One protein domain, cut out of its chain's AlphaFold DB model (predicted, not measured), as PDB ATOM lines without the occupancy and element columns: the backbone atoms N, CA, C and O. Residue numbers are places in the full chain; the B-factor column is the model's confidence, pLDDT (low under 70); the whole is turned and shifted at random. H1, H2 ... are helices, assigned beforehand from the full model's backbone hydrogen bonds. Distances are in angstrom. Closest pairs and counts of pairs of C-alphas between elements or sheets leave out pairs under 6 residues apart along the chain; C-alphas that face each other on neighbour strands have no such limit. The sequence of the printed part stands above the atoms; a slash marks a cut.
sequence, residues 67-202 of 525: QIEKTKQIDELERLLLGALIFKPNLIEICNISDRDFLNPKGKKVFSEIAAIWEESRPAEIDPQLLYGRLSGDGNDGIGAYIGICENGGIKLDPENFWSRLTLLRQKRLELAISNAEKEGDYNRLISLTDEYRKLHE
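What this domain is: This is residues 67 to 202 of the 525 residues of the protein "Helix-turn-helix domain-containing protein" of Mesoaciditoga lauensis (UniProt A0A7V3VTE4). Four helices, H7, H6, H1 and H3, make an arc of neighbours at shallow tilts, with the long H1 and H6 side by side in the middle. The hairpin of H6 and H7 makes one end, while short H5 packs crosswise on H1 and short H4 lies by H3 at the other end. The printed part has 136 residues, with seven named helices, H1 to H7 in chain order, and no named strand: an all helix domain. It is compact, with a radius of gyration of the C-alphas of 15.6 A and spans of 46 by 32 by 29 A.

How they stand to each other: Start with H1, residues 67 to 87, a hub with H6, residues 159 to 184; they touch at C-alphas 77 and 169, 6.2 A apart, at a shallow tilt of 29 degrees, opposite ways. H2, residues 91 to 95, touches H6 at Cys 95 and Trp 163, C-alphas 6.0 A apart. H3, residues 105 to 121, touches H1 the same way at 18 degrees, a shallow tilt, closest at C-alphas 82 and 111, 6.6 A. H4, residues 128 to 134, only just touches H3, with 3 pairs of C-alphas within 8 A, closest 113 and 134, 7.0 A. H5, residues 143 to 151, touches H1 about perpendicular, at 77 degrees, with C-alphas 83 and 146 closest at 4.4 A. H7, residues 187 to 201, forms a helical hairpin with H6, closest at C-alphas 178 and 190, 5.8 A. H3 and H6 are apart. Every O i to N i+4 pair is within hydrogen-bond range in H1, H2, H3, H4, H6 and H7; in H5, 3 of 5 are.

Where its parts are: Find C-alpha 67 at (216.060, 223.170, 307.872); from there H1 runs 30.9 A. H3 measures 24.5 A, H6 36.9 A and H7 20.4 A, ending at C-alpha 201, (210.996, 216.921, 327.322).

The domain as a whole: The farthest C-alphas, of Ala 124 and Gly 185, are 46.4 A apart. The printed part has no cut, and no link is long. Mean pLDDT of the printed part is 78.6; residues 136 to 145 and 147 to 155 are among those under 70.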
ATOM      1  N   GLN A  67     215.348 224.441 307.769       62.53
ATOM      2  CA  GLN A  67     216.060 223.170 307.872       62.53
ATOM      3  C   GLN A  67     217.577 223.365 307.779       62.53
ATOM      4  O   GLN A  67     218.308 222.769 308.562       62.53
ATOM      5  N   ILE A  68     218.034 224.250 306.889       65.75
ATOM      6  CA  ILE A  68     219.450 224.630 306.767       65.75
ATOM      7  C   ILE A  68     219.951 225.257 308.077       65.75
ATOM      8  O   ILE A  68     221.027 224.913 308.561       65.75
ATOM      9  N   GLU A  69     219.147 226.131 308.686       71.62
ATOM     10  CA  GLU A  69     219.483 226.774 309.957       71.62
ATOM     11  C   GLU A  69     219.535 225.776 311.129       71.62
ATOM     12  O   GLU A  69     220.480 225.807 311.917       71.62
ATOM     13  N   LYS A  70     218.591 224.823 311.200       73.19
ATOM     14  CA  LYS A  70     218.610 223.731 312.194       73.19
ATOM     15  C   LYS A  70     219.842 222.836 312.057       73.19
ATOM     16  O   LYS A  70     220.466 222.521 313.065       73.19
ATOM     17  N   THR A  71     220.212 222.446 310.835       79.81
ATOM     18  CA  THR A  71     221.409 221.623 310.597       79.81
ATOM     19  C   THR A  71     222.680 222.358 311.022       79.81
ATOM     20  O   THR A  71     223.522 221.775 311.693       79.81
ATOM     21  N   LYS A  72     222.783 223.663 310.733       80.81
ATOM     22  CA  LYS A  72     223.929 224.483 311.150       80.81
ATOM     23  C   LYS A  72     224.061 224.583 312.677       80.81
ATOM     24  O   LYS A  72     225.169 224.492 313.193       80.81
ATOM     25  N   GLN A  73     222.945 224.734 313.395       82.19
ATOM     26  CA  GLN A  73     222.931 224.732 314.866       82.19
ATOM     27  C   GLN A  73     223.353 223.377 315.451       82.19
ATOM     28  O   GLN A  73     224.059 223.335 316.456       82.19
ATOM     29  N   ILE A  74     222.934 222.269 314.829       86.31
ATOM     30  CA  ILE A  74     223.355 220.918 315.226       86.31
ATOM     31  C   ILE A  74     224.867 220.760 315.029       86.31
ATOM     32  O   ILE A  74     225.548 220.364 315.969       86.31
ATOM     33  N   ASP A  75     225.398 221.141 313.866       84.56
ATOM     34  CA  ASP A  75     226.838 221.071 313.580       84.56
ATOM     35  C   ASP A  75     227.677 221.885 314.583       84.56
ATOM     36  O   ASP A  75     228.769 221.470 314.972       84.56
ATOM     37  N   GLU A  76     227.183 223.047 315.017       84.88
ATOM     38  CA  GLU A  76     227.846 223.882 316.023       84.88
ATOM     39  C   GLU A  76     227.847 223.225 317.413       84.88
ATOM     40  O   GLU A  76     228.882 223.195 318.082       84.88
ATOM     41  N   LEU A  77     226.723 222.632 317.829       87.19
ATOM     42  CA  LEU A  77     226.620 221.883 319.087       87.19
ATOM     43  C   LEU A  77     227.489 220.621 319.088       87.19
ATOM     44  O   LEU A  77     228.139 220.330 320.091       87.19
ATOM     45  N   GLU A  78     227.537 219.893 317.972       90.25
ATOM     46  CA  GLU A  78     228.423 218.740 317.808       90.25
ATOM     47  C   GLU A  78     229.887 219.160 317.962       90.25
ATOM     48  O   GLU A  78     230.630 218.527 318.711       90.25
ATOM     49  N   ARG A  79     230.295 220.272 317.333       86.44
ATOM     50  CA  ARG A  79     231.657 220.808 317.467       86.44
ATOM     51  C   ARG A  79     232.009 221.179 318.906       86.44
ATOM     52  O   ARG A  79     233.099 220.846 319.359       86.44
ATOM     53  N   LEU A  80     231.090 221.843 319.607       87.00
ATOM     54  CA  LEU A  80     231.242 222.221 321.016       87.00
ATOM     55  C   LEU A  80     231.463 221.000 321.916       87.00
ATOM     56  O   LEU A  80     232.368 221.000 322.748       87.00
ATOM     57  N   LEU A  81     230.643 219.958 321.746       89.88
ATOM     58  CA  LEU A  81     230.735 218.739 322.549       89.88
ATOM     59  C   LEU A  81     232.017 217.961 322.241       89.88
ATOM     60  O   LEU A  81     232.689 217.530 323.170       89.88
ATOM     61  N   LEU A  82     232.399 217.834 320.966       90.06
ATOM     62  CA  LEU A  82     233.657 217.186 320.576       90.06
ATOM     63  C   LEU A  82     234.876 217.923 321.134       90.06
ATOM     64  O   LEU A  82     235.778 217.275 321.650       90.06
ATOM     65  N   GLY A  83     234.878 219.259 321.091       87.69
ATOM     66  CA  GLY A  83     235.918 220.069 321.724       87.69
ATOM     67  C   GLY A  83     236.034 219.767 323.217       87.69
ATOM     68  O   GLY A  83     237.117 219.451 323.699       87.69
ATOM     69  N   ALA A  84     234.909 219.761 323.941       87.75
ATOM     70  CA  ALA A  84     234.908 219.459 325.371       87.75
ATOM     71  C   ALA A  84     235.427 218.048 325.685       87.75
ATOM     72  O   ALA A  84     236.119 217.871 326.685       87.75
ATOM     73  N   LEU A  85     235.136 217.064 324.830       90.56
ATOM     74  CA  LEU A  85     235.621 215.693 324.988       90.56
ATOM     75  C   LEU A  85     237.125 215.539 324.736       90.56
ATOM     76  O   LEU A  85     237.725 214.631 325.297       90.56
ATOM     77  N   ILE A  86     237.746 216.413 323.936       89.19
ATOM     78  CA  ILE A  86     239.210 216.431 323.780       89.19
ATOM     79  C   ILE A  86     239.859 216.856 325.104       89.19
ATOM     80  O   ILE A  86     240.753 216.170 325.591       89.19
ATOM     81  N   PHE A  87     239.357 217.928 325.726       87.00
ATOM     82  CA  PHE A  87     239.881 218.441 326.999       87.00
ATOM     83  C   PHE A  87     239.500 217.589 328.216       87.00
ATOM     84  O   PHE A  87     240.216 217.579 329.213       87.00
ATOM     85  N   LYS A  88     238.342 216.920 328.175       89.00
ATOM     86  CA  LYS A  88     237.794 216.145 329.295       89.00
ATOM     87  C   LYS A  88     237.051 214.892 328.798       89.00
ATOM     88  O   LYS A  88     235.816 214.843 328.799       89.00
ATOM     89  N   PRO A  89     237.780 213.853 328.360       89.94
ATOM     90  CA  PRO A  89     237.185 212.658 327.756       89.94
ATOM     91  C   PRO A  89     236.390 211.799 328.750       89.94
ATOM     92  O   PRO A  89     235.500 211.058 328.339       89.94
ATOM     93  N   ASN A  90     236.598 211.958 330.063       87.19
ATOM     94  CA  ASN A  90     235.806 211.266 331.088       87.19
ATOM     95  C   ASN A  90     234.303 211.608 331.051       87.19
ATOM     96  O   ASN A  90     233.474 210.854 331.563       87.19
ATOM     97  N   LEU A  91     233.930 212.721 330.411       85.88
ATOM     98  CA  LEU A  91     232.535 213.095 330.185       85.88
ATOM     99  C   LEU A  91     231.782 212.087 329.298       85.88
ATOM    100  O   LEU A  91     230.551 212.067 329.352       85.88
ATOM    101  N   ILE A  92     232.487 211.232 328.540       86.75
ATOM    102  CA  ILE A  92     231.880 210.149 327.751       86.75
ATOM    103  C   ILE A  92     231.066 209.217 328.651       86.75
ATOM    104  O   ILE A  92     229.874 209.014 328.409       86.75
ATOM    105  N   GLU A  93     231.692 208.715 329.719       81.12
ATOM    106  CA  GLU A  93     231.064 207.808 330.685       81.12
ATOM    107  C   GLU A  93     230.047 208.552 331.559       81.12
ATOM    108  O   GLU A  93     228.910 208.105 331.707       81.12
ATOM    109  N   ILE A  94     230.424 209.723 332.088       73.31
ATOM    110  CA  ILE A  94     229.592 210.480 333.039       73.31
ATOM    111  C   ILE A  94     228.257 210.900 332.411       73.31
ATOM    112  O   ILE A  94     227.214 210.844 333.063       73.31
ATOM    113  N   CYS A  95     228.277 211.343 331.151       77.62
ATOM    114  CA  CYS A  95     227.092 211.877 330.478       77.62
ATOM    115  C   CYS A  95     226.426 210.879 329.519       77.62
ATOM    116  O   CYS A  95     225.391 211.213 328.934       77.62
ATOM    117  N   ASN A  96     226.985 209.671 329.372       83.56
ATOM    118  CA  ASN A  96     226.492 208.616 328.488       83.56
ATOM    119  C   ASN A  96     226.248 209.125 327.052       83.56
ATOM    120  O   ASN A  96     225.130 209.062 326.525       83.56
ATOM    121  N   ILE A  97     227.283 209.722 326.453       90.50
ATOM    122  CA  ILE A  97     227.278 210.159 325.048       90.50
ATOM    123  C   ILE A  97     227.772 209.028 324.139       90.50
ATOM    124  O   ILE A  97     228.629 208.238 324.523       90.50
ATOM    125  N   SER A  98     227.226 208.935 322.928       88.88
ATOM    126  CA  SER A  98     227.538 207.863 321.977       88.88
ATOM    127  C   SER A  98     227.742 208.381 320.554       88.88
ATOM    128  O   SER A  98     227.383 209.507 320.218       88.88
ATOM    129  N   ASP A  99     228.247 207.523 319.667       87.25
ATOM    130  CA  ASP A  99     228.398 207.821 318.238       87.25
ATOM    131  C   ASP A  99     227.048 208.138 317.569       87.25
ATOM    132  O   ASP A  99     226.976 208.880 316.589       87.25
ATOM    133  N   ARG A 100     225.960 207.590 318.128       85.62
ATOM    134  CA  ARG A 100     224.581 207.860 317.727       85.62
ATOM    135  C   ARG A 100     224.148 209.271 318.057       85.62
ATOM    136  O   ARG A 100     223.074 209.629 317.594       85.62
ATOM    137  N   ASP A 101     224.902 210.045 318.834       87.38
ATOM    138  CA  ASP A 101     224.585 211.437 319.145       87.38
ATOM    139  C   ASP A 101     224.965 212.411 318.020       87.38
ATOM    140  O   ASP A 101     224.401 213.498 317.957       87.38
ATOM    141  N   PHE A 102     225.815 211.992 317.077       88.81
ATOM    142  CA  PHE A 102     226.342 212.837 316.003       88.81
ATOM    143  C   PHE A 102     225.691 212.501 314.653       88.81
ATOM    144  O   PHE A 102     225.693 211.349 314.212       88.81
ATOM    145  N   LEU A 103     225.111 213.502 313.984       86.06
ATOM    146  CA  LEU A 103     224.604 213.391 312.612       86.06
ATOM    147  C   LEU A 103     225.700 213.640 311.585       86.06
ATOM    148  O   LEU A 103     225.661 213.039 310.510       86.06
ATOM    149  N   ASN A 104     226.657 214.518 311.889       84.06
ATOM    150  CA  ASN A 104     227.721 214.838 310.956       84.06
ATOM    151  C   ASN A 104     228.682 213.642 310.832       84.06
ATOM    152  O   ASN A 104     229.299 213.255 311.828       84.06
ATOM    153  N   PRO A 105     228.888 213.066 309.631       84.56
ATOM    154  CA  PRO A 105     229.797 211.933 309.457       84.56
ATOM    155  C   PRO A 105     231.227 212.229 309.926       84.56
ATOM    156  O   PRO A 105     231.894 211.345 310.464       84.56
ATOM    157  N   LYS A 106     231.689 213.480 309.770       82.81
ATOM    158  CA  LYS A 106     233.002 213.908 310.266       82.81
ATOM    159  C   LYS A 106     233.027 213.945 311.791       82.81
ATOM    160  O   LYS A 106     233.939 213.381 312.386       82.81
ATOM    161  N   GLY A 107     232.011 214.546 312.415       84.69
ATOM    162  CA  GLY A 107     231.883 214.597 313.874       84.69
ATOM    163  C   GLY A 107     231.807 213.203 314.497       84.69
ATOM    164  O   GLY A 107     232.503 212.914 315.465       84.69
ATOM    165  N   LYS A 108     231.063 212.292 313.863       89.38
ATOM    166  CA  LYS A 108     230.961 210.888 314.266       89.38
ATOM    167  C   LYS A 108     232.304 210.152 314.211       89.38
ATOM    168  O   LYS A 108     232.627 209.398 315.129       89.38
ATOM    169  N   LYS A 109     233.095 210.376 313.154       87.50
ATOM    170  CA  LYS A 109     234.446 209.805 313.027       87.50
ATOM    171  C   LYS A 109     235.364 210.321 314.139       87.50
ATOM    172  O   LYS A 109     236.022 209.525 314.791       87.50
ATOM    173  N   VAL A 110     235.341 211.630 314.397       87.81
ATOM    174  CA  VAL A 110     236.122 212.255 315.478       87.81
ATOM    175  C   VAL A 110     235.719 211.699 316.846       87.81
ATOM    176  O   VAL A 110     236.592 211.288 317.601       87.81
ATOM    177  N   PHE A 111     234.418 211.609 317.147       92.25
ATOM    178  CA  PHE A 111     233.941 210.998 318.393       92.25
ATOM    179  C   PHE A 111     234.431 209.559 318.554       92.25
ATOM    180  O   PHE A 111     234.859 209.182 319.637       92.25
ATOM    181  N   SER A 112     234.373 208.762 317.483       91.38
ATOM    182  CA  SER A 112     234.767 207.349 317.532       91.38
ATOM    183  C   SER A 112     236.245 207.188 317.898       91.38
ATOM    184  O   SER A 112     236.576 206.317 318.694       91.38
ATOM    185  N   GLU A 113     237.117 208.062 317.387       91.00
ATOM    186  CA  GLU A 113     238.538 208.076 317.761       91.00
ATOM    187  C   GLU A 113     238.760 208.571 319.195       91.00
ATOM    188  O   GLU A 113     239.548 207.978 319.926       91.00
ATOM    189  N   ILE A 114     238.043 209.615 319.635       91.31
ATOM    190  CA  ILE A 114     238.088 210.088 321.033       91.31
ATOM    191  C   ILE A 114     237.662 208.959 321.983       91.31
ATOM    192  O   ILE A 114     238.353 208.686 322.962       91.31
ATOM    193  N   ALA A 115     236.558 208.273 321.679       91.25
ATOM    194  CA  ALA A 115     236.064 207.147 322.460       91.25
ATOM    195  C   ALA A 115     237.059 205.976 322.468       91.25
ATOM    196  O   ALA A 115     237.301 205.405 323.523       91.25
ATOM    197  N   ALA A 116     237.695 205.660 321.334       92.12
ATOM    198  CA  ALA A 116     238.733 204.632 321.276       92.12
ATOM    199  C   ALA A 116     239.946 204.984 322.155       92.12
ATOM    200  O   ALA A 116     240.402 204.155 322.936       92.12
ATOM    201  N   ILE A 117     240.432 206.230 322.093       91.38
ATOM    202  CA  ILE A 117     241.529 206.706 322.955       91.38
ATOM    203  C   ILE A 117     241.137 206.617 324.439       91.38
ATOM    204  O   ILE A 117     241.953 206.206 325.270       91.38
ATOM    205  N   TRP A 118     239.895 206.992 324.772       91.62
ATOM    206  CA  TRP A 118     239.357 206.893 326.129       91.62
ATOM    207  C   TRP A 118     239.338 205.447 326.636       91.62
ATOM    208  O   TRP A 118     239.844 205.191 327.726       91.62
ATOM    209  N   GLU A 119     238.839 204.504 325.837       89.69
ATOM    210  CA  GLU A 119     238.805 203.079 326.196       89.69
ATOM    211  C   GLU A 119     240.208 202.470 326.338       89.69
ATOM    212  O   GLU A 119     240.445 201.646 327.219       89.69
ATOM    213  N   GLU A 120     241.164 202.892 325.509       90.62
ATOM    214  CA  GLU A 120     242.530 202.361 325.532       90.62
ATOM    215  C   GLU A 120     243.378 202.877 326.699       90.62
ATOM    216  O   GLU A 120     244.238 202.152 327.199       90.62
ATOM    217  N   SER A 121     243.204 204.144 327.090       87.12
ATOM    218  CA  SER A 121     244.186 204.830 327.945       87.12
ATOM    219  C   SER A 121     243.608 205.736 329.031       87.12
ATOM    220  O   SER A 121     244.366 206.179 329.892       87.12
ATOM    221  N   ARG A 122     242.292 205.999 329.022       87.81
ATOM    222  CA  ARG A 122     241.580 206.872 329.977       87.81
ATOM    223  C   ARG A 122     242.348 208.161 330.329       87.81
ATOM    224  O   ARG A 122     242.563 208.443 331.512       87.81
ATOM    225  N   PRO A 123     242.817 208.939 329.336       90.44
ATOM    226  CA  PRO A 123     243.685 210.071 329.608       90.44
ATOM    227  C   PRO A 123     242.898 211.210 330.268       90.44
ATOM    228  O   PRO A 123     241.698 211.356 330.052       90.44
ATOM    229  N   ALA A 124     243.576 212.052 331.049       82.38
ATOM    230  CA  ALA A 124     242.949 213.246 331.624       82.38
ATOM    231  C   ALA A 124     242.534 214.264 330.542       82.38
ATOM    232  O   ALA A 124     241.527 214.948 330.700       82.38
ATOM    233  N   GLU A 125     243.293 214.313 329.445       89.19
ATOM    234  CA  GLU A 125     243.093 215.146 328.259       89.19
ATOM    235  C   GLU A 125     243.694 214.417 327.045       89.19
ATOM    236  O   GLU A 125     244.696 213.710 327.173       89.19
ATOM    237  N   ILE A 126     243.081 214.552 325.869       87.44
ATOM    238  CA  ILE A 126     243.552 213.919 324.635       87.44
ATOM    239  C   ILE A 126     244.530 214.850 323.922       87.44
ATOM    240  O   ILE A 126     244.160 215.955 323.533       87.44
ATOM    241  N   ASP A 127     245.748 214.365 323.665       85.94
ATOM    242  CA  ASP A 127     246.727 215.077 322.840       85.94
ATOM    243  C   ASP A 127     246.179 215.288 321.408       85.94
ATOM    244  O   ASP A 127     245.918 214.312 320.689       85.94
ATOM    245  N   PRO A 128     246.033 216.547 320.949       82.62
ATOM    246  CA  PRO A 128     245.600 216.858 319.593       82.62
ATOM    247  C   PRO A 128     246.435 216.203 318.491       82.62
ATOM    248  O   PRO A 128     245.882 215.840 317.453       82.62
ATOM    249  N   GLN A 129     247.749 216.039 318.685       82.50
ATOM    250  CA  GLN A 129     248.627 215.410 317.692       82.50
ATOM    251  C   GLN A 129     248.370 213.906 317.592       82.50
ATOM    252  O   GLN A 129     248.351 213.355 316.489       82.50
ATOM    253  N   LEU A 130     248.109 213.252 318.728       85.31
ATOM    254  CA  LEU A 130     247.711 211.848 318.777       85.31
ATOM    255  C   LEU A 130     246.375 211.636 318.056       85.31
ATOM    256  O   LEU A 130     246.262 210.747 317.210       85.31
ATOM    257  N   LEU A 131     245.380 212.476 318.354       83.81
ATOM    258  CA  LEU A 131     244.068 212.415 317.710       83.81
ATOM    259  C   LEU A 131     244.171 212.672 316.196       83.81
ATOM    260  O   LEU A 131     243.557 211.956 315.404       83.81
ATOM    261  N   TYR A 132     245.001 213.637 315.786       82.50
ATOM    262  CA  TYR A 132     245.295 213.920 314.378       82.50
ATOM    263  C   TYR A 132     245.955 212.726 313.672       82.50
ATOM    264  O   TYR A 132     245.588 212.384 312.551       82.50
ATOM    265  N   GLY A 133     246.899 212.048 314.333       81.69
ATOM    266  CA  GLY A 133     247.570 210.867 313.787       81.69
ATOM    267  C   GLY A 133     246.630 209.682 313.535       81.69
ATOM    268  O   GLY A 133     246.842 208.926 312.587       81.69
ATOM    269  N   ARG A 134     245.570 209.534 314.340       82.81
ATOM    270  CA  ARG A 134     244.556 208.476 314.166       82.81
ATOM    271  C   ARG A 134     243.546 208.789 313.064       82.81
ATOM    272  O   ARG A 134     243.081 207.893 312.357       82.81
ATOM    273  N   LEU A 135     243.253 210.065 312.842       80.44
ATOM    274  CA  LEU A 135     242.328 210.518 311.809       80.44
ATOM    275  C   LEU A 135     243.005 210.523 310.423       80.44
ATOM    276  O   LEU A 135     243.399 211.546 309.881       80.44
ATOM    277  N   SER A 136     243.105 209.354 309.785       59.88
ATOM    278  CA  SER A 136     243.593 209.255 308.397       59.88
ATOM    279  C   SER A 136     242.629 209.950 307.401       59.88
ATOM    280  O   SER A 136     241.439 209.608 307.362       59.88
ATOM    281  N   GLY A 137     243.118 210.887 306.569       63.72
ATOM    282  CA  GLY A 137     242.382 211.509 305.440       63.72
ATOM    283  C   GLY A 137     241.418 212.667 305.792       63.72
ATOM    284  O   GLY A 137     241.685 213.430 306.714       63.72
ATOM    285  N   ASP A 138     240.279 212.778 305.077       54.50
ATOM    286  CA  ASP A 138     239.228 213.844 305.104       54.50
ATOM    287  C   ASP A 138     238.634 214.241 306.488       54.50
ATOM    288  O   ASP A 138     237.750 215.108 306.583       54.50
ATOM    289  N   GLY A 139     239.080 213.594 307.572       53.56
ATOM    290  CA  GLY A 139     238.728 213.902 308.963       53.56
ATOM    291  C   GLY A 139     239.625 214.954 309.634       53.56
ATOM    292  O   GLY A 139     239.278 215.412 310.719       53.56
ATOM    293  N   ASN A 140     240.734 215.349 308.995       58.44
ATOM    294  CA  ASN A 140     241.755 216.228 309.582       58.44
ATOM    295  C   ASN A 140     241.441 217.730 309.539       58.44
ATOM    296  O   ASN A 140     241.861 218.462 310.436       58.44
ATOM    297  N   ASP A 141     240.652 218.201 308.570       55.50
ATOM    298  CA  ASP A 141     240.466 219.641 308.289       55.50
ATOM    299  C   ASP A 141     239.626 220.412 309.334       55.50
ATOM    300  O   ASP A 141     239.156 221.520 309.078       55.50
ATOM    301  N   GLY A 142     239.384 219.832 310.513       61.47
ATOM    302  CA  GLY A 142     238.466 220.378 311.515       61.47
ATOM    303  C   GLY A 142     238.938 220.312 312.964       61.47
ATOM    304  O   GLY A 142     238.283 220.918 313.807       61.47
ATOM    305  N   ILE A 143     240.054 219.639 313.279       65.75
ATOM    306  CA  ILE A 143     240.477 219.451 314.682       65.75
ATOM    307  C   ILE A 143     240.774 220.786 315.370       65.75
ATOM    308  O   ILE A 143     240.269 221.044 316.462       65.75
ATOM    309  N   GLY A 144     241.480 221.688 314.683       64.25
ATOM    310  CA  GLY A 144     241.734 223.042 315.186       64.25
ATOM    311  C   GLY A 144     240.458 223.856 315.435       64.25
ATOM    312  O   GLY A 144     240.432 224.696 316.329       64.25
ATOM    313  N   ALA A 145     239.370 223.574 314.706       65.69
ATOM    314  CA  ALA A 145     238.082 224.221 314.937       65.69
ATOM    315  C   ALA A 145     237.378 223.689 316.197       65.69
ATOM    316  O   ALA A 145     236.712 224.466 316.870       65.69
ATOM    317  N   TYR A 146     237.529 222.403 316.544       72.56
ATOM    318  CA  TYR A 146     236.988 221.852 317.796       72.56
ATOM    319  C   TYR A 146     237.748 222.388 319.019       72.56
ATOM    320  O   TYR A 146     237.127 222.769 320.009       72.56
ATOM    321  N   ILE A 147     239.079 222.479 318.922       67.88
ATOM    322  CA  ILE A 147     239.956 222.965 320.000       67.88
ATOM    323  C   ILE A 147     239.725 224.458 320.267       67.88
ATOM    324  O   ILE A 147     239.444 224.853 321.399       67.88
ATOM    325  N   GLY A 148     239.729 225.283 319.212       63.50
ATOM    326  CA  GLY A 148     239.579 226.736 319.345       63.50
ATOM    327  C   GLY A 148     238.231 227.186 319.922       63.50
ATOM    328  O   GLY A 148     238.116 228.297 320.435       63.50
ATOM    329  N   ILE A 149     237.191 226.348 319.879       64.56
ATOM    330  CA  ILE A 149     235.882 226.662 320.471       64.56
ATOM    331  C   ILE A 149     235.924 226.582 322.006       64.56
ATOM    332  O   ILE A 149     235.311 227.410 322.685       64.56
ATOM    333  N   CYS A 150     236.657 225.620 322.569       61.09
ATOM    334  CA  CYS A 150     236.800 225.468 324.017       61.09
ATOM    335  C   CYS A 150     237.774 226.491 324.610       61.09
ATOM    336  O   CYS A 150     237.467 227.072 325.649       61.09
ATOM    337  N   GLU A 151     238.883 226.783 323.922       59.88
ATOM    338  CA  GLU A 151     239.865 227.797 324.349       59.88
ATOM    339  C   GLU A 151     239.261 229.211 324.433       59.88
ATOM    340  O   GLU A 151     239.634 230.002 325.296       59.88
ATOM    341  N   ASN A 152     238.257 229.510 323.600       59.12
ATOM    342  CA  ASN A 152     237.510 230.771 323.632       59.12
ATOM    343  C   ASN A 152     236.342 230.784 324.645       59.12
ATOM    344  O   ASN A 152     235.541 231.719 324.653       59.12
ATOM    345  N   GLY A 153     236.210 229.756 325.491       58.72
ATOM    346  CA  GLY A 153     235.168 229.677 326.521       58.72
ATOM    347  C   GLY A 153     233.781 229.257 326.015       58.72
ATOM    348  O   GLY A 153     232.782 229.550 326.672       58.72
ATOM    349  N   GLY A 154     233.687 228.570 324.870       59.62
ATOM    350  CA  GLY A 154     232.412 228.155 324.265       59.62
ATOM    351  C   GLY A 154     231.592 227.155 325.097       59.62
ATOM    352  O   GLY A 154     230.367 227.089 324.961       59.62
ATOM    353  N   ILE A 155     232.233 226.401 325.994       68.31
ATOM    354  CA  ILE A 155     231.577 225.456 326.906       68.31
ATOM    355  C   ILE A 155     232.405 225.282 328.184       68.31
ATOM    356  O   ILE A 155     233.627 225.154 328.129       68.31
ATOM    357  N   LYS A 156     231.742 225.274 329.346       72.25
ATOM    358  CA  LYS A 156     232.391 224.907 330.609       72.25
ATOM    359  C   LYS A 156     232.552 223.391 330.678       72.25
ATOM    360  O   LYS A 156     231.616 222.659 330.368       72.25
ATOM    361  N   LEU A 157     233.721 222.932 331.111       77.38
ATOM    362  CA  LEU A 157     234.092 221.512 331.136       77.38
ATOM    363  C   LEU A 157     233.587 220.776 332.398       77.38
ATOM    364  O   LEU A 157     234.261 219.891 332.932       77.38
ATOM    365  N   ASP A 158     232.431 221.171 332.927       76.44
ATOM    366  CA  ASP A 158     231.764 220.485 334.033       76.44
ATOM    367  C   ASP A 158     230.601 219.608 333.527       76.44
ATOM    368  O   ASP A 158     229.994 219.926 332.497       76.44
ATOM    369  N   PRO A 159     230.277 218.503 334.230       71.88
ATOM    370  CA  PRO A 159     229.246 217.567 333.787       71.88
ATOM    371  C   PRO A 159     227.864 218.195 333.579       71.88
ATOM    372  O   PRO A 159     227.147 217.797 332.667       71.88
ATOM    373  N   GLU A 160     227.483 219.186 334.386       71.56
ATOM    374  CA  GLU A 160     226.154 219.803 334.328       71.56
ATOM    375  C   GLU A 160     225.975 220.636 333.049       71.56
ATOM    376  O   GLU A 160     224.978 220.497 332.326       71.56
ATOM    377  N   ASN A 161     226.971 221.462 332.717       75.94
ATOM    378  CA  ASN A 161     226.969 222.249 331.486       75.94
ATOM    379  C   ASN A 161     227.091 221.357 330.244       75.94
ATOM    380  O   ASN A 161     226.380 221.585 329.260       75.94
ATOM    381  N   PHE A 162     227.933 220.320 330.291       82.06
ATOM    382  CA  PHE A 162     228.052 219.356 329.198       82.06
ATOM    383  C   PHE A 162     226.733 218.613 328.956       82.06
ATOM    384  O   PHE A 162     226.245 218.576 327.825       82.06
ATOM    385  N   TRP A 163     226.102 218.101 330.018       80.50
ATOM    386  CA  TRP A 163     224.818 217.407 329.933       80.50
ATOM    387  C   TRP A 163     223.723 218.306 329.357       80.50
ATOM    388  O   TRP A 163     222.979 217.891 328.471       80.50
ATOM    389  N   SER A 164     223.666 219.570 329.779       74.81
ATOM    390  CA  SER A 164     222.706 220.545 329.247       74.81
ATOM    391  C   SER A 164     222.863 220.753 327.733       74.81
ATOM    392  O   SER A 164     221.874 220.832 326.999       74.81
ATOM    393  N   ARG A 165     224.108 220.810 327.237       82.75
ATOM    394  CA  ARG A 165     224.411 220.934 325.799       82.75
ATOM    395  C   ARG A 165     224.115 219.647 325.029       82.75
ATOM    396  O   ARG A 165     223.549 219.722 323.940       82.75
ATOM    397  N   LEU A 166     224.427 218.485 325.599       88.00
ATOM    398  CA  LEU A 166     224.109 217.177 325.022       88.00
ATOM    399  C   LEU A 166     222.595 216.959 324.901       88.00
ATOM    400  O   LEU A 166     222.109 216.526 323.855       88.00
ATOM    401  N   THR A 167     221.831 217.317 325.932       82.56
ATOM    402  CA  THR A 167     220.363 217.267 325.909       82.56
ATOM    403  C   THR A 167     219.800 218.177 324.817       82.56
ATOM    404  O   THR A 167     218.936 217.751 324.048       82.56
ATOM    405  N   LEU A 168     220.341 219.393 324.665       83.06
ATOM    406  CA  LEU A 168     219.958 220.302 323.582       83.06
ATOM    407  C   LEU A 168     220.283 219.729 322.190       83.06
ATOM    408  O   LEU A 168     219.460 219.846 321.281       83.06
ATOM    409  N   LEU A 169     221.443 219.081 322.015       88.81
ATOM    410  CA  LEU A 169     221.799 218.395 320.767       88.81
ATOM    411  C   LEU A 169     220.781 217.293 320.439       88.81
ATOM    412  O   LEU A 169     220.210 217.291 319.347       88.81
ATOM    413  N   ARG A 170     220.503 216.389 321.387       88.88
ATOM    414  CA  ARG A 170     219.515 215.305 321.225       88.88
ATOM    415  C   ARG A 170     218.137 215.848 320.857       88.88
ATOM    416  O   ARG A 170     217.520 215.366 319.907       88.88
ATOM    417  N   GLN A 171     217.705 216.911 321.535       83.31
ATOM    418  CA  GLN A 171     216.461 217.603 321.223       83.31
ATOM    419  C   GLN A 171     216.446 218.090 319.767       83.31
ATOM    420  O   GLN A 171     215.536 217.748 319.017       83.31
ATOM    421  N   LYS A 172     217.458 218.854 319.339       84.62
ATOM    422  CA  LYS A 172     217.528 219.415 317.978       84.62
ATOM    423  C   LYS A 172     217.551 218.336 316.898       84.62
ATOM    424  O   LYS A 172     216.908 218.492 315.859       84.62
ATOM    425  N   ARG A 173     218.243 217.225 317.150       88.31
ATOM    426  CA  ARG A 173     218.295 216.074 316.239       88.31
ATOM    427  C   ARG A 173     216.938 215.413 316.068       88.31
ATOM    428  O   ARG A 173     216.539 215.141 314.937       88.31
ATOM    429  N   LEU A 174     216.207 215.212 317.160       85.31
ATOM    430  CA  LEU A 174     214.840 214.706 317.094       85.31
ATOM    431  C   LEU A 174     213.907 215.691 316.396       85.31
ATOM    432  O   LEU A 174     213.098 215.263 315.581       85.31
ATOM    433  N   GLU A 175     214.065 217.003 316.609       82.25
ATOM    434  CA  GLU A 175     213.270 218.005 315.886       82.25
ATOM    435  C   GLU A 175     213.474 217.926 314.369       82.25
ATOM    436  O   GLU A 175     212.526 218.100 313.597       82.25
ATOM    437  N   LEU A 176     214.711 217.676 313.933       84.00
ATOM    438  CA  LEU A 176     215.041 217.478 312.526       84.00
ATOM    439  C   LEU A 176     214.490 216.143 312.000       84.00
ATOM    440  O   LEU A 176     213.910 216.109 310.916       84.00
ATOM    441  N   ALA A 177     214.631 215.063 312.769       83.31
ATOM    442  CA  ALA A 177     214.149 213.736 312.395       83.31
ATOM    443  C   ALA A 177     212.618 213.687 312.272       83.31
ATOM    444  O   ALA A 177     212.112 213.125 311.304       83.31
ATOM    445  N   ILE A 178     211.892 214.320 313.201       79.88
ATOM    446  CA  ILE A 178     210.429 214.463 313.158       79.88
ATOM    447  C   ILE A 178     210.034 215.235 311.899       79.88
ATOM    448  O   ILE A 178     209.227 214.751 311.115       79.88
ATOM    449  N   SER A 179     210.670 216.384 311.639       78.50
ATOM    450  CA  SER A 179     210.363 217.192 310.452       78.50
ATOM    451  C   SER A 179     210.603 216.446 309.132       78.50
ATOM    452  O   SER A 179     209.865 216.656 308.171       78.50
ATOM    453  N   ASN A 180     211.613 215.575 309.068       77.12
ATOM    454  CA  ASN A 180     211.853 214.730 307.897       77.12
ATOM    455  C   ASN A 180     210.799 213.627 307.766       77.12
ATOM    456  O   ASN A 180     210.233 213.467 306.688       77.12
ATOM    457  N   ALA A 181     210.478 212.930 308.858       72.38
ATOM    458  CA  ALA A 181     209.463 211.879 308.858       72.38
ATOM    459  C   ALA A 181     208.064 212.421 308.488       72.38
ATOM    460  O   ALA A 181     207.310 211.744 307.791       72.38
ATOM    461  N   GLU A 182     207.741 213.669 308.860       69.56
ATOM    462  CA  GLU A 182     206.524 214.374 308.422       69.56
ATOM    463  C   GLU A 182     206.490 214.579 306.906       69.56
ATOM    464  O   GLU A 182     205.469 214.326 306.270       69.56
ATOM    465  N   LYS A 183     207.605 215.025 306.314       72.44
ATOM    466  CA  LYS A 183     207.714 215.231 304.859       72.44
ATOM    467  C   LYS A 183     207.643 213.919 304.083       72.44
ATOM    468  O   LYS A 183     207.098 213.896 302.985       72.44
ATOM    469  N   GLU A 184     208.211 212.860 304.649       77.62
ATOM    470  CA  GLU A 184     208.235 211.512 304.074       77.62
ATOM    471  C   GLU A 184     206.886 210.784 304.227       77.62
ATOM    472  O   GLU A 184     206.646 209.799 303.532       77.62
ATOM    473  N   GLY A 185     205.993 211.263 305.103       66.00
ATOM    474  CA  GLY A 185     204.736 210.583 305.425       66.00
ATOM    475  C   GLY A 185     204.931 209.285 306.221       66.00
ATOM    476  O   GLY A 185     204.073 208.404 306.180       66.00
ATOM    477  N   ASP A 186     206.054 209.144 306.935       76.31
ATOM    478  CA  ASP A 186     206.393 207.952 307.722       76.31
ATOM    479  C   ASP A 186     205.827 208.055 309.148       76.31
ATOM    480  O   ASP A 186     206.492 208.463 310.106       76.31
ATOM    481  N   TYR A 187     204.555 207.678 309.290       64.25
ATOM    482  CA  TYR A 187     203.820 207.764 310.556       64.25
ATOM    483  C   TYR A 187     204.384 206.867 311.671       64.25
ATOM    484  O   TYR A 187     204.319 207.243 312.843       64.25
ATOM    485  N   ASN A 188     204.987 205.722 311.338       65.94
ATOM    486  CA  ASN A 188     205.594 204.831 312.334       65.94
ATOM    487  C   ASN A 188     206.834 205.477 312.954       65.94
ATOM    488  O   ASN A 188     207.005 205.494 314.178       65.94
ATOM    489  N   ARG A 189     207.681 206.060 312.102       70.56
ATOM    490  CA  ARG A 189     208.860 206.804 312.532       70.56
ATOM    491  C   ARG A 189     208.470 208.051 313.323       70.56
ATOM    492  O   ARG A 189     209.107 208.337 314.333       70.56
ATOM    493  N   LEU A 190     207.393 208.738 312.940       63.94
ATOM    494  CA  LEU A 190     206.873 209.887 313.690       63.94
ATOM    495  C   LEU A 190     206.457 209.541 315.116       63.94
ATOM    496  O   LEU A 190     206.841 210.260 316.035       63.94
ATOM    497  N   ILE A 191     205.710 208.453 315.320       65.69
ATOM    498  CA  ILE A 191     205.282 208.028 316.664       65.69
ATOM    499  C   ILE A 191     206.507 207.743 317.538       65.69
ATOM    500  O   ILE A 191     206.627 208.300 318.629       65.69
ATOM    501  N   SER A 192     207.459 206.955 317.025       71.69
ATOM    502  CA  SER A 192     208.694 206.619 317.743       71.69
ATOM    503  C   SER A 192     209.506 207.860 318.124       71.69
ATOM    504  O   SER A 192     209.926 207.997 319.272       71.69
ATOM    505  N   LEU A 193     209.727 208.772 317.174       76.50
ATOM    506  CA  LEU A 193     210.518 209.981 317.401       76.50
ATOM    507  C   LEU A 193     209.813 210.963 318.344       76.50
ATOM    508  O   LEU A 193     210.471 211.635 319.134       76.50
ATOM    509  N   THR A 194     208.482 211.042 318.285       70.12
ATOM    510  CA  THR A 194     207.690 211.905 319.173       70.12
ATOM    511  C   THR A 194     207.702 211.377 320.607       70.12
ATOM    512  O   THR A 194     207.805 212.165 321.544       70.12
ATOM    513  N   ASP A 195     207.654 210.057 320.799       70.19
ATOM    514  CA  ASP A 195     207.790 209.436 322.120       70.19
ATOM    515  C   ASP A 195     209.193 209.643 322.710       70.19
ATOM    516  O   ASP A 195     209.327 209.929 323.900       70.19
ATOM    517  N   GLU A 196     210.241 209.545 321.889       75.94
ATOM    518  CA  GLU A 196     211.619 209.847 322.297       75.94
ATOM    519  C   GLU A 196     211.792 211.332 322.654       75.94
ATOM    520  O   GLU A 196     212.335 211.661 323.710       75.94
ATOM    521  N   TYR A 197     211.244 212.234 321.833       74.12
ATOM    522  CA  TYR A 197     211.239 213.673 322.094       74.12
ATOM    523  C   TYR A 197     210.491 214.008 323.384       74.12
ATOM    524  O   TYR A 197     210.964 214.825 324.170       74.12
ATOM    525  N   ARG A 198     209.357 213.342 323.646       66.31
ATOM    526  CA  ARG A 198     208.590 213.503 324.886       66.31
ATOM    527  C   ARG A 198     209.390 213.057 326.104       66.31
ATOM    528  O   ARG A 198     209.377 213.776 327.087       66.31
ATOM    529  N   LYS A 199     210.113 211.936 326.048       68.81
ATOM    530  CA  LYS A 199     210.967 211.476 327.163       68.81
ATOM    531  C   LYS A 199     212.114 212.441 327.473       68.81
ATOM    532  O   LYS A 199     212.505 212.566 328.625       68.81
ATOM    533  N   LEU A 200     212.644 213.131 326.461       69.19
ATOM    534  CA  LEU A 200     213.652 214.185 326.646       69.19
ATOM    535  C   LEU A 200     213.055 215.498 327.176       69.19
ATOM    536  O   LEU A 200     213.757 216.255 327.841       69.19
ATOM    537  N   HIS A 201     211.776 215.755 326.880       58.47
ATOM    538  CA  HIS A 201     210.996 216.921 327.322       58.47
ATOM    539  C   HIS A 201     210.088 216.666 328.515       58.47
ATOM    540  O   HIS A 201     209.339 217.566 328.896       58.47
ATOM    541  N   GLU A 202     210.139 215.483 329.124       56.56
ATOM    542  CA  GLU A 202     209.634 215.304 330.473       56.56
ATOM    543  C   GLU A 202     210.487 216.223 331.348       56.56
ATOM    544  O   GLU A 202     211.510 215.841 331.916       56.56
TER     545      GLU A 202